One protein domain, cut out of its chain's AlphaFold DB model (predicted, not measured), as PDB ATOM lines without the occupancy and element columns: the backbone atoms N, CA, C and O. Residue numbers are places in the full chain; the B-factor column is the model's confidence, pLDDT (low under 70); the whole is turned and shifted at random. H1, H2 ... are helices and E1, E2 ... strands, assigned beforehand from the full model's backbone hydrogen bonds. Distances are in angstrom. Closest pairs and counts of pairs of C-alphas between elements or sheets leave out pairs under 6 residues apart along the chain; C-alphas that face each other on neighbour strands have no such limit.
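This is residues 141 to 234 of the 245 residues of the protein "Exopolysaccharide glucosyl ketal-pyruvate-transferase" of Sodalis glossinidius (strain morsitans) (UniProt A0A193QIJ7). A small four-stranded parallel sheet forms the middle of the domain, with H2 and H3 packed over one face and H1 over the other, beside no other helix. A short H4 near the end of the printed part packs by its Gly 231 on the start of H3 at Met 204 and is only just not on the sheet, and residues 141 to 153, with no named element, make an outlying stretch before E1. The printed part has 94 residues; E1, H1, E2, H2, E3, H3, E4 and H4 follow in that order, and the sheet runs E2, E1, E3, E4. The class is mixed, helices and strands, with 45 residues in named elements, under half. The whole is compact, with a radius of gyration of the C-alphas of 12.6 A and spans of 36 by 30 by 22 A.

Start at C-alpha 141, at (299.064, 305.480, 161.186), and pass to C-alpha 154 at (310.715, 306.006, 140.664), where E1, residues 154 to 157, begins its 10.2 A. Next come H1, residues 168 to 174, 9.9 A, and E2, residues 178 to 180. H2, residues 186 to 195, is the longest helix at 14.4 A. After it look for E3, residues 198 to 201, 9.4 A; H3, residues 204 to 212, 12.5 A; and E4, residues 217 to 219. H4, residues 228 to 232, ends at C-alpha 232, (292.073, 314.762, 135.074).

In the sheet, look first at E1 and E3, parallel at 18 degrees, with N 155 and O 198 2.9 A apart, within hydrogen-bond range. Edge strand E2 is parallel to E1, N 178 to O 154 at 2.9 A; edge strand E4 is parallel to E3, N 218 to O 199 at 2.8 A. Three layers, helices on both faces of the sheet, are made by H2 and H3 on one face and H1 on the other. H1 is only just over E2, with 3 of its 7 C-alphas; the closest C-alphas, of Cys 172 and Met 179, are 6.1 A apart. H3 stands at a height over the sheet of 8.7 A and runs along the strands, at 21 degrees to E3 on the local plane. H2 touches H3 at a steep tilt of 52 degrees, the same way, closest at the C-alphas of Ile 193 and Ala 210, 6.2 A. H4 only just touches H3, with 3 pairs of C-alphas within 8 A, closest at Met 204 and Gly 231, 5.6 A. E1, H1, E2 and E3, H3, E4 are strand-helix-strand units, two parallel neighbour strands with a helix between; E2, H2, E3 is a split one, with E1 between its strands. Each crossover is right-handed. In H1, H2, H3 and H4 every O i to N i+4 pair is within hydrogen-bond range.

The C-alphas of Ala 141 and Gly 166, 37.4 A apart, are the two farthest apart. The printed part has no cut, and no link is long. Confidence is low at residues 223 to 234, under 70.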
ATOM      1  N   ALA A 141     297.696 305.214 160.741       95.19
ATOM      2  CA  ALA A 141     299.064 305.480 161.186       95.19
ATOM      3  C   ALA A 141     300.110 304.903 160.217       95.19
ATOM      4  O   ALA A 141     301.087 305.576 159.889       95.19
ATOM      5  N   GLU A 142     299.874 303.700 159.689       95.38
ATOM      6  CA  GLU A 142     300.781 302.999 158.774       95.38
ATOM      7  C   GLU A 142     300.879 303.635 157.374       95.38
ATOM      8  O   GLU A 142     301.744 303.266 156.576       95.38
ATOM      9  N   PHE A 143     300.006 304.600 157.076       97.00
ATOM     10  CA  PHE A 143     299.865 305.240 155.767       97.00
ATOM     11  C   PHE A 143     300.074 306.759 155.816       97.00
ATOM     12  O   PHE A 143     299.844 307.455 154.825       97.00
ATOM     13  N   LYS A 144     300.569 307.291 156.941       97.00
ATOM     14  CA  LYS A 144     300.993 308.693 157.035       97.00
ATOM     15  C   LYS A 144     302.164 308.988 156.087       97.00
ATOM     16  O   LYS A 144     303.027 308.119 155.933       97.00
ATOM     17  N   PRO A 145     302.241 310.195 155.492       97.44
ATOM     18  CA  PRO A 145     303.372 310.622 154.679       97.44
ATOM     19  C   PRO A 145     304.713 310.358 155.365       97.44
ATOM     20  O   PRO A 145     304.883 310.680 156.538       97.44
ATOM     21  N   LEU A 146     305.661 309.805 154.612       97.75
ATOM     22  CA  LEU A 146     307.052 309.659 155.046       97.75
ATOM     23  C   LEU A 146     307.851 310.934 154.794       97.75
ATOM     24  O   LEU A 146     307.491 311.714 153.906       97.75
ATOM     25  N   ALA A 147     308.962 311.114 155.502       97.56
ATOM     26  CA  ALA A 147     309.932 312.140 155.153       97.56
ATOM     27  C   ALA A 147     310.608 311.815 153.809       97.56
ATOM     28  O   ALA A 147     310.688 310.662 153.388       97.56
ATOM     29  N   GLU A 148     311.115 312.835 153.117       95.88
ATOM     30  CA  GLU A 148     311.703 312.665 151.780       95.88
ATOM     31  C   GLU A 148     312.921 311.724 151.768       95.88
ATOM     32  O   GLU A 148     313.102 310.961 150.821       95.88
ATOM     33  N   HIS A 149     313.726 311.730 152.834       97.12
ATOM     34  CA  HIS A 149     314.918 310.882 152.950       97.12
ATOM     35  C   HIS A 149     314.596 309.387 153.126       97.12
ATOM     36  O   HIS A 149     315.460 308.550 152.883       97.12
ATOM     37  N   GLU A 150     313.365 309.047 153.516       97.94
ATOM     38  CA  GLU A 150     312.885 307.664 153.654       97.94
ATOM     39  C   GLU A 150     312.339 307.102 152.331       97.94
ATOM     40  O   GLU A 150     311.913 305.946 152.258       97.94
ATOM     41  N   ARG A 151     312.309 307.933 151.282       98.44
ATOM     42  CA  ARG A 151     311.761 307.591 149.972       98.44
ATOM     43  C   ARG A 151     312.881 307.327 148.978       98.44
ATOM     44  O   ARG A 151     313.888 308.036 148.955       98.44
ATOM     45  N   ALA A 152     312.691 306.350 148.098       98.00
ATOM     46  CA  ALA A 152     313.667 305.984 147.077       98.00
ATOM     47  C   ALA A 152     313.003 305.574 145.757       98.00
ATOM     48  O   ALA A 152     311.898 305.041 145.733       98.00
ATOM     49  N   GLY A 153     313.719 305.803 144.655       97.81
ATOM     50  CA  GLY A 153     313.342 305.317 143.329       97.81
ATOM     51  C   GLY A 153     312.106 305.973 142.708       97.81
ATOM     52  O   GLY A 153     311.356 306.722 143.340       97.81
ATOM     53  N   THR A 154     311.910 305.658 141.432       98.44
ATOM     54  CA  THR A 154     310.715 306.006 140.664       98.44
ATOM     55  C   THR A 154     309.953 304.725 140.380       98.44
ATOM     56  O   THR A 154     310.548 303.745 139.921       98.44
ATOM     57  N   ILE A 155     308.648 304.728 140.636       98.31
ATOM     58  CA  ILE A 155     307.778 303.596 140.314       98.31
ATOM     59  C   ILE A 155     306.803 303.961 139.202       98.31
ATOM     60  O   ILE A 155     306.376 305.110 139.102       98.31
ATOM     61  N   PHE A 156     306.417 302.974 138.399       96.94
ATOM     62  CA  PHE A 156     305.362 303.113 137.403       96.94
ATOM     63  C   PHE A 156     304.226 302.133 137.678       96.94
ATOM     64  O   PHE A 156     304.452 300.924 137.745       96.94
ATOM     65  N   ILE A 157     303.010 302.661 137.843       95.75
ATOM     66  CA  ILE A 157     301.801 301.865 138.079       95.75
ATOM     67  C   ILE A 157     300.850 302.040 136.902       95.75
ATOM     68  O   ILE A 157     300.206 303.082 136.750       95.75
ATOM     69  N   LEU A 158     300.765 300.980 136.102       91.38
ATOM     70  CA  LEU A 158     299.890 300.876 134.940       91.38
ATOM     71  C   LEU A 158     298.422 300.742 135.337       91.38
ATOM     72  O   LEU A 158     298.094 300.171 136.379       91.38
ATOM     73  N   HIS A 159     297.521 301.184 134.465       85.75
ATOM     74  CA  HIS A 159     296.132 300.760 134.520       85.75
ATOM     75  C   HIS A 159     296.035 299.250 134.232       85.75
ATOM     76  O   HIS A 159     296.750 298.708 133.387       85.75
ATOM     77  N   HIS A 160     295.120 298.537 134.896       80.38
ATOM     78  CA  HIS A 160     295.049 297.070 134.813       80.38
ATOM     79  C   HIS A 160     294.788 296.533 133.387       80.38
ATOM     80  O   HIS A 160     295.213 295.416 133.070       80.38
ATOM     81  N   ASN A 161     294.138 297.327 132.524       78.88
ATOM     82  CA  ASN A 161     293.909 297.008 131.103       78.88
ATOM     83  C   ASN A 161     295.127 297.288 130.205       78.88
ATOM     84  O   ASN A 161     295.260 296.674 129.146       78.88
ATOM     85  N   ALA A 162     296.029 298.181 130.620       81.25
ATOM     86  CA  ALA A 162     297.230 298.527 129.862       81.25
ATOM     87  C   ALA A 162     298.338 297.473 129.990       81.25
ATOM     88  O   ALA A 162     299.206 297.384 129.131       81.25
ATOM     89  N   LEU A 163     298.267 296.604 131.008       80.81
ATOM     90  CA  LEU A 163     299.248 295.535 131.234       80.81
ATOM     91  C   LEU A 163     299.451 294.598 130.034       80.81
ATOM     92  O   LEU A 163     300.507 293.995 129.917       80.81
ATOM     93  N   LYS A 164     298.448 294.449 129.160       80.31
ATOM     94  CA  LYS A 164     298.541 293.595 127.961       80.31
ATOM     95  C   LYS A 164     299.152 294.310 126.749       80.31
ATOM     96  O   LYS A 164     299.307 293.693 125.701       80.31
ATOM     97  N   GLN A 165     299.428 295.607 126.858       74.31
ATOM     98  CA  GLN A 165     299.759 296.480 125.736       74.31
ATOM     99  C   GLN A 165     301.248 296.839 125.773       74.31
ATOM    100  O   GLN A 165     301.603 297.942 126.161       74.31
ATOM    101  N   GLY A 166     302.112 295.901 125.381       77.00
ATOM    102  CA  GLY A 166     303.559 296.120 125.265       77.00
ATOM    103  C   GLY A 166     304.400 295.516 126.393       77.00
ATOM    104  O   GLY A 166     303.886 295.013 127.390       77.00
ATOM    105  N   ASP A 167     305.721 295.558 126.202       86.06
ATOM    106  CA  ASP A 167     306.722 295.041 127.143       86.06
ATOM    107  C   ASP A 167     307.118 296.131 128.154       86.06
ATOM    108  O   ASP A 167     308.181 296.766 128.085       86.06
ATOM    109  N   TRP A 168     306.184 296.421 129.062       88.69
ATOM    110  CA  TRP A 168     306.347 297.470 130.070       88.69
ATOM    111  C   TRP A 168     307.476 297.174 131.050       88.69
ATOM    112  O   TRP A 168     308.165 298.104 131.466       88.69
ATOM    113  N   GLU A 169     307.693 295.905 131.392       88.44
ATOM    114  CA  GLU A 169     308.750 295.494 132.316       88.44
ATOM    115  C   GLU A 169     310.122 295.852 131.749       88.44
ATOM    116  O   GLU A 169     310.894 296.560 132.404       88.44
ATOM    117  N   LYS A 170     310.391 295.470 130.495       90.88
ATOM    118  CA  LYS A 170     311.643 295.809 129.813       90.88
ATOM    119  C   LYS A 170     311.818 297.314 129.641       90.88
ATOM    120  O   LYS A 170     312.903 297.836 129.896       90.88
ATOM    121  N   SER A 171     310.757 298.020 129.252       91.38
ATOM    122  CA  SER A 171     310.791 299.476 129.061       91.38
ATOM    123  C   SER A 171     311.110 300.213 130.366       91.38
ATOM    124  O   SER A 171     311.949 301.113 130.396       91.38
ATOM    125  N   CYS A 172     310.492 299.795 131.474       93.75
ATOM    126  CA  CYS A 172     310.766 300.347 132.799       93.75
ATOM    127  C   CYS A 172     312.192 300.036 133.254       93.75
ATOM    128  O   CYS A 172     312.882 300.930 133.742       93.75
ATOM    129  N   GLN A 173     312.661 298.802 133.042       93.88
ATOM    130  CA  GLN A 173     314.020 298.395 133.392       93.88
ATOM    131  C   GLN A 173     315.070 299.243 132.664       93.88
ATOM    132  O   GLN A 173     316.005 299.731 133.297       93.88
ATOM    133  N   GLN A 174     314.893 299.472 131.360       94.44
ATOM    134  CA  GLN A 174     315.781 300.324 130.562       94.44
ATOM    135  C   GLN A 174     315.799 301.780 131.047       94.44
ATOM    136  O   GLN A 174     316.825 302.447 130.948       94.44
ATOM    137  N   ALA A 175     314.688 302.259 131.605       94.25
ATOM    138  CA  ALA A 175     314.564 303.601 132.163       94.25
ATOM    139  C   ALA A 175     314.991 303.709 133.643       94.25
ATOM    140  O   ALA A 175     314.909 304.794 134.218       94.25
ATOM    141  N   GLY A 176     315.413 302.612 134.287       96.31
ATOM    142  CA  GLY A 176     315.716 302.595 135.724       96.31
ATOM    143  C   GLY A 176     314.486 302.820 136.615       96.31
ATOM    144  O   GLY A 176     314.605 303.315 137.736       96.31
ATOM    145  N   ILE A 177     313.295 302.486 136.116       96.88
ATOM    146  CA  ILE A 177     312.006 302.651 136.792       96.88
ATOM    147  C   ILE A 177     311.521 301.283 137.272       96.88
ATOM    148  O   ILE A 177     311.597 300.288 136.555       96.88
ATOM    149  N   THR A 178     310.983 301.218 138.489       97.31
ATOM    150  CA  THR A 178     310.379 299.982 138.999       97.31
ATOM    151  C   THR A 178     308.920 299.899 138.568       97.31
ATOM    152  O   THR A 178     308.089 300.697 139.003       97.31
ATOM    153  N   MET A 179     308.578 298.910 137.747       95.44
ATOM    154  CA  MET A 179     307.180 298.622 137.441       95.44
ATOM    155  C   MET A 179     306.495 297.982 138.654       95.44
ATOM    156  O   MET A 179     306.998 297.027 139.247       95.44
ATOM    157  N   VAL A 180     305.327 298.501 139.025       96.12
ATOM    158  CA  VAL A 180     304.487 297.945 140.087       96.12
ATOM    159  C   VAL A 180     303.135 297.584 139.489       96.12
ATOM    160  O   VAL A 180     302.414 298.430 138.965       96.12
ATOM    161  N   SER A 181     302.798 296.297 139.554       93.44
ATOM    162  CA  SER A 181     301.541 295.796 139.007       93.44
ATOM    163  C   SER A 181     300.341 296.297 139.826       93.44
ATOM    164  O   SER A 181     300.340 296.127 141.049       93.44
ATOM    165  N   PRO A 182     299.279 296.821 139.184       92.31
ATOM    166  CA  PRO A 182     298.030 297.187 139.856       92.31
ATOM    167  C   PRO A 182     297.245 295.967 140.371       92.31
ATOM    168  O   PRO A 182     296.243 296.128 141.056       92.31
ATOM    169  N   ARG A 183     297.670 294.749 140.021       94.31
ATOM    170  CA  ARG A 183     297.076 293.483 140.475       94.31
ATOM    171  C   ARG A 183     297.715 292.944 141.756       94.31
ATOM    172  O   ARG A 183     297.340 291.876 142.225       94.31
ATOM    173  N   GLY A 184     298.737 293.631 142.269       94.19
ATOM    174  CA  GLY A 184     299.375 293.260 143.525       94.19
ATOM    175  C   GLY A 184     298.438 293.440 144.719       94.19
ATOM    176  O   GLY A 184     297.446 294.160 144.640       94.19
ATOM    177  N   GLU A 185     298.795 292.811 145.837       95.62
ATOM    178  CA  GLU A 185     298.084 292.987 147.106       95.62
ATOM    179  C   GLU A 185     298.047 294.475 147.502       95.62
ATOM    180  O   GLU A 185     299.058 295.184 147.413       95.62
ATOM    181  N   ALA A 186     296.864 294.946 147.907       95.50
ATOM    182  CA  ALA A 186     296.570 296.360 148.101       95.50
ATOM    183  C   ALA A 186     297.548 297.053 149.057       95.50
ATOM    184  O   ALA A 186     298.162 298.057 148.683       95.50
ATOM    185  N   ARG A 187     297.748 296.518 150.267       96.50
ATOM    186  CA  ARG A 187     298.636 297.117 151.275       96.50
ATOM    187  C   ARG A 187     300.081 297.170 150.786       96.50
ATOM    188  O   ARG A 187     300.736 298.197 150.954       96.50
ATOM    189  N   ALA A 188     300.566 296.122 150.128       97.31
ATOM    190  CA  ALA A 188     301.911 296.074 149.568       97.31
ATOM    191  C   ALA A 188     302.119 297.121 148.461       97.31
ATOM    192  O   ALA A 188     303.144 297.806 148.449       97.31
ATOM    193  N   VAL A 189     301.158 297.287 147.545       98.06
ATOM    194  CA  VAL A 189     301.236 298.314 146.488       98.06
ATOM    195  C   VAL A 189     301.197 299.720 147.088       98.06
ATOM    196  O   VAL A 189     301.997 300.573 146.702       98.06
ATOM    197  N   ILE A 190     300.336 299.959 148.079       98.19
ATOM    198  CA  ILE A 190     300.241 301.244 148.784       98.19
ATOM    199  C   ILE A 190     301.555 301.589 149.491       98.19
ATOM    200  O   ILE A 190     302.022 302.721 149.389       98.19
ATOM    201  N   GLN A 191     302.193 300.629 150.166       98.06
ATOM    202  CA  GLN A 191     303.497 300.867 150.791       98.06
ATOM    203  C   GLN A 191     304.581 301.167 149.746       98.06
ATOM    204  O   GLN A 191     305.383 302.077 149.945       98.06
ATOM    205  N   LYS A 192     304.568 300.500 148.583       98.44
ATOM    206  CA  LYS A 192     305.474 300.854 147.474       98.44
ATOM    207  C   LYS A 192     305.261 302.290 146.995       98.44
ATOM    208  O   LYS A 192     306.243 302.995 146.788       98.44
ATOM    209  N   ILE A 193     304.008 302.739 146.869       98.56
ATOM    210  CA  ILE A 193     303.680 304.140 146.553       98.56
ATOM    211  C   ILE A 193     304.248 305.074 147.623       98.56
ATOM    212  O   ILE A 193     304.966 306.013 147.296       98.56
ATOM    213  N   ARG A 194     303.973 304.787 148.898       98.31
ATOM    214  CA  ARG A 194     304.388 305.596 150.052       98.31
ATOM    215  C   ARG A 194     305.899 305.820 150.127       98.31
ATOM    216  O   ARG A 194     306.336 306.906 150.500       98.31
ATOM    217  N   HIS A 195     306.675 304.792 149.790       98.62
ATOM    218  CA  HIS A 195     308.137 304.796 149.839       98.62
ATOM    219  C   HIS A 195     308.806 305.255 148.531       98.62
ATOM    220  O   HIS A 195     310.031 305.359 148.485       98.62
ATOM    221  N   ALA A 196     308.051 305.554 147.470       98.69
ATOM    222  CA  ALA A 196     308.622 306.048 146.218       98.69
ATOM    223  C   ALA A 196     309.019 307.531 146.317       98.69
ATOM    224  O   ALA A 196     308.341 308.326 146.975       98.69
ATOM    225  N   LYS A 197     310.088 307.947 145.621       98.38
ATOM    226  CA  LYS A 197     310.374 309.384 145.413       98.38
ATOM    227  C   LYS A 197     309.462 310.003 144.362       98.38
ATOM    228  O   LYS A 197     309.144 311.186 144.455       98.38
ATOM    229  N   LEU A 198     309.065 309.213 143.368       98.38
ATOM    230  CA  LEU A 198     308.202 309.637 142.274       98.38
ATOM    231  C   LEU A 198     307.309 308.481 141.819       98.38
ATOM    232  O   LEU A 198     307.785 307.362 141.621       98.38
ATOM    233  N   VAL A 199     306.027 308.769 141.603       98.50
ATOM    234  CA  VAL A 199     305.063 307.828 141.022       98.50
ATOM    235  C   VAL A 199     304.671 308.291 139.626       98.50
ATOM    236  O   VAL A 199     304.070 309.344 139.449       98.50
ATOM    237  N   LEU A 200     304.961 307.481 138.620       96.94
ATOM    238  CA  LEU A 200     304.334 307.593 137.313       96.94
ATOM    239  C   LEU A 200     302.987 306.855 137.403       96.94
ATOM    240  O   LEU A 200     302.945 305.659 137.699       96.94
ATOM    241  N   ALA A 201     301.880 307.575 137.242       95.19
ATOM    242  CA  ALA A 201     300.543 307.070 137.541       95.19
ATOM    243  C   ALA A 201     299.683 307.011 136.279       95.19
ATOM    244  O   ALA A 201     299.189 308.030 135.804       95.19
ATOM    245  N   ASP A 202     299.481 305.801 135.769       91.19
ATOM    246  CA  ASP A 202     298.488 305.501 134.735       91.19
ATOM    247  C   ASP A 202     297.181 304.988 135.374       91.19
ATOM    248  O   ASP A 202     296.076 305.283 134.921       91.19
ATOM    249  N   ALA A 203     297.288 304.275 136.503       91.62
ATOM    250  CA  ALA A 203     296.148 303.947 137.355       91.62
ATOM    251  C   ALA A 203     295.686 305.163 138.180       91.62
ATOM    252  O   ALA A 203     296.464 305.749 138.932       91.62
ATOM    253  N   MET A 204     294.385 305.481 138.138       91.56
ATOM    254  CA  MET A 204     293.797 306.591 138.910       91.56
ATOM    255  C   MET A 204     294.075 306.472 140.419       91.56
ATOM    256  O   MET A 204     294.484 307.445 141.048       91.56
ATOM    257  N   HIS A 205     293.912 305.277 140.995       94.94
ATOM    258  CA  HIS A 205     294.182 305.065 142.418       94.94
ATOM    259  C   HIS A 205     295.660 305.275 142.780       94.94
ATOM    260  O   HIS A 205     295.934 305.736 143.881       94.94
ATOM    261  N   ALA A 206     296.610 305.055 141.861       96.81
ATOM    262  CA  ALA A 206     298.012 305.384 142.122       96.81
ATOM    263  C   ALA A 206     298.197 306.893 142.342       96.81
ATOM    264  O   ALA A 206     298.882 307.289 143.282       96.81
ATOM    265  N   ALA A 207     297.539 307.726 141.529       95.56
ATOM    266  CA  ALA A 207     297.570 309.181 141.675       95.56
ATOM    267  C   ALA A 207     296.898 309.649 142.976       95.56
ATOM    268  O   ALA A 207     297.473 310.452 143.707       95.56
ATOM    269  N   ILE A 208     295.711 309.120 143.295       95.12
ATOM    270  CA  ILE A 208     294.971 309.475 144.520       95.12
ATOM    271  C   ILE A 208     295.777 309.112 145.772       95.12
ATOM    272  O   ILE A 208     295.917 309.927 146.682       95.12
ATOM    273  N   ILE A 209     296.332 307.899 145.814       97.69
ATOM    274  CA  ILE A 209     297.100 307.407 146.963       97.69
ATOM    275  C   ILE A 209     298.416 308.183 147.098       97.69
ATOM    276  O   ILE A 209     298.777 308.579 148.206       97.69
ATOM    277  N   ALA A 210     299.107 308.458 145.986       98.00
ATOM    278  CA  ALA A 210     300.310 309.284 145.998       98.00
ATOM    279  C   ALA A 210     300.017 310.697 146.527       98.00
ATOM    280  O   ALA A 210     300.737 311.178 147.403       98.00
ATOM    281  N   ASP A 211     298.930 311.333 146.078       96.75
ATOM    282  CA  ASP A 211     298.519 312.652 146.568       96.75
ATOM    283  C   ASP A 211     298.194 312.633 148.071       96.75
ATOM    284  O   ASP A 211     298.730 313.445 148.835       96.75
ATOM    285  N   ALA A 212     297.422 311.639 148.522       96.19
ATOM    286  CA  ALA A 212     297.080 311.452 149.932       96.19
ATOM    287  C   ALA A 212     298.329 311.301 150.818       96.19
ATOM    288  O   ALA A 212     298.363 311.829 151.931       96.19
ATOM    289  N   MET A 213     299.374 310.640 150.314       97.56
ATOM    290  CA  MET A 213     300.649 310.411 151.006       97.56
ATOM    291  C   MET A 213     301.705 311.495 150.746       97.56
ATOM    292  O   MET A 213     302.832 311.397 151.241       97.56
ATOM    293  N   ARG A 214     301.356 312.551 150.000       97.38
ATOM    294  CA  ARG A 214     302.267 313.634 149.591       97.38
ATOM    295  C   ARG A 214     303.494 313.125 148.834       97.38
ATOM    296  O   ARG A 214     304.591 313.658 148.999       97.38
ATOM    297  N   VAL A 215     303.331 312.072 148.041       98.25
ATOM    298  CA  VAL A 215     304.355 311.548 147.134       98.25
ATOM    299  C   VAL A 215     304.228 312.275 145.793       98.25
ATOM    300  O   VAL A 215     303.131 312.309 145.234       98.25
ATOM    301  N   PRO A 216     305.309 312.882 145.267       97.81
ATOM    302  CA  PRO A 216     305.294 313.462 143.931       97.81
ATOM    303  C   PRO A 216     304.835 312.434 142.900       97.81
ATOM    304  O   PRO A 216     305.292 311.289 142.906       97.81
ATOM    305  N   TRP A 217     303.948 312.838 141.996       97.56
ATOM    306  CA  TRP A 217     303.448 311.946 140.961       97.56
ATOM    307  C   TRP A 217     303.231 312.674 139.634       97.56
ATOM    308  O   TRP A 217     302.951 313.877 139.601       97.56
ATOM    309  N   VAL A 218     303.387 311.934 138.537       95.00
ATOM    310  CA  VAL A 218     303.166 312.402 137.168       95.00
ATOM    311  C   VAL A 218     302.097 311.521 136.520       95.00
ATOM    312  O   VAL A 218     302.261 310.301 136.483       95.00
ATOM    313  N   PRO A 219     301.002 312.107 136.014       90.56
ATOM    314  CA  PRO A 219     299.996 311.369 135.258       90.56
ATOM    315  C   PRO A 219     300.566 310.839 133.939       90.56
ATOM    316  O   PRO A 219     301.140 311.606 133.165       90.56
ATOM    317  N   MET A 220     300.315 309.561 133.666       88.25
ATOM    318  CA  MET A 220     300.663 308.873 132.425       88.25
ATOM    319  C   MET A 220     299.391 308.418 131.705       88.25
ATOM    320  O   MET A 220     298.369 308.167 132.342       88.25
ATOM    321  N   VAL A 221     299.455 308.323 130.377       82.81
ATOM    322  CA  VAL A 221     298.389 307.741 129.553       82.81
ATOM    323  C   VAL A 221     299.025 306.745 128.595       82.81
ATOM    324  O   VAL A 221     299.720 307.145 127.664       82.81
ATOM    325  N   THR A 222     298.814 305.454 128.831       76.56
ATOM    326  CA  THR A 222     299.434 304.372 128.043       76.56
ATOM    327  C   THR A 222     298.525 303.714 127.008       76.56
ATOM    328  O   THR A 222     298.986 302.906 126.211       76.56
ATOM    329  N   SER A 223     297.233 304.037 127.002       66.62
ATOM    330  CA  SER A 223     296.243 303.468 126.085       66.62
ATOM    331  C   SER A 223     295.017 304.368 125.943       66.62
ATOM    332  O   SER A 223     294.679 305.135 126.844       66.62
ATOM    333  N   SER A 224     294.293 304.226 124.831       57.66
ATOM    334  CA  SER A 224     293.009 304.907 124.599       57.66
ATOM    335  C   SER A 224     291.878 304.406 125.506       57.66
ATOM    336  O   SER A 224     290.854 305.070 125.635       57.66
ATOM    337  N   GLN A 225     292.059 303.246 126.150       53.41
ATOM    338  CA  GLN A 225     291.103 302.672 127.101       53.41
ATOM    339  C   GLN A 225     291.180 303.316 128.490       53.41
ATOM    340  O   GLN A 225     290.312 303.080 129.335       53.41
ATOM    341  N   ILE A 226     292.213 304.119 128.753       54.94
ATOM    342  CA  ILE A 226     292.268 304.928 129.964       54.94
ATOM    343  C   ILE A 226     291.305 306.075 129.772       54.94
ATOM    344  O   ILE A 226     291.485 306.928 128.903       54.94
ATOM    345  N   ASN A 227     290.285 306.111 130.622       55.00
ATOM    346  CA  ASN A 227     289.436 307.273 130.662       55.00
ATOM    347  C   ASN A 227     290.257 308.450 131.209       55.00
ATOM    348  O   ASN A 227     290.462 308.576 132.419       55.00
ATOM    349  N   THR A 228     290.734 309.313 130.314       51.22
ATOM    350  CA  THR A 228     291.484 310.535 130.635       51.22
ATOM    351  C   THR A 228     290.722 311.433 131.614       51.22
ATOM    352  O   THR A 228     291.346 312.153 132.390       51.22
ATOM    353  N   PHE A 229     289.391 311.314 131.677       46.81
ATOM    354  CA  PHE A 229     288.514 311.924 132.681       46.81
ATOM    355  C   PHE A 229     288.881 311.558 134.130       46.81
ATOM    356  O   PHE A 229     288.802 312.393 135.030       46.81
ATOM    357  N   ASN A 230     289.332 310.328 134.374       46.84
ATOM    358  CA  ASN A 230     289.651 309.840 135.714       46.84
ATOM    359  C   ASN A 230     290.964 310.449 136.237       46.84
ATOM    360  O   ASN A 230     291.007 310.945 137.360       46.84
ATOM    361  N   GLY A 231     292.008 310.513 135.401       41.91
ATOM    362  CA  GLY A 231     293.283 311.157 135.756       41.91
ATOM    363  C   GLY A 231     293.181 312.684 135.888       41.91
ATOM    364  O   GLY A 231     293.776 313.276 136.792       41.91
ATOM    365  N   LEU A 232     292.345 313.317 135.053       46.19
ATOM    366  CA  LEU A 232     292.073 314.762 135.074       46.19
ATOM    367  C   LEU A 232     291.430 315.258 136.376       46.19
ATOM    368  O   LEU A 232     291.484 316.455 136.655       46.19
ATOM    369  N   THR A 233     290.843 314.357 137.171       50.09
ATOM    370  CA  THR A 233     290.246 314.699 138.472       50.09
ATOM    371  C   THR A 233     291.309 315.149 139.483       50.09
ATOM    372  O   THR A 233     290.996 315.936 140.372       50.09
ATOM    373  N   VAL A 234     292.565 314.708 139.321       48.97
ATOM    374  CA  VAL A 234     293.672 315.046 140.230       48.97
ATOM    375  C   VAL A 234     294.629 316.076 139.601       48.97
ATOM    376  O   VAL A 234     295.054 317.008 140.285       48.97
TER     377      VAL A 234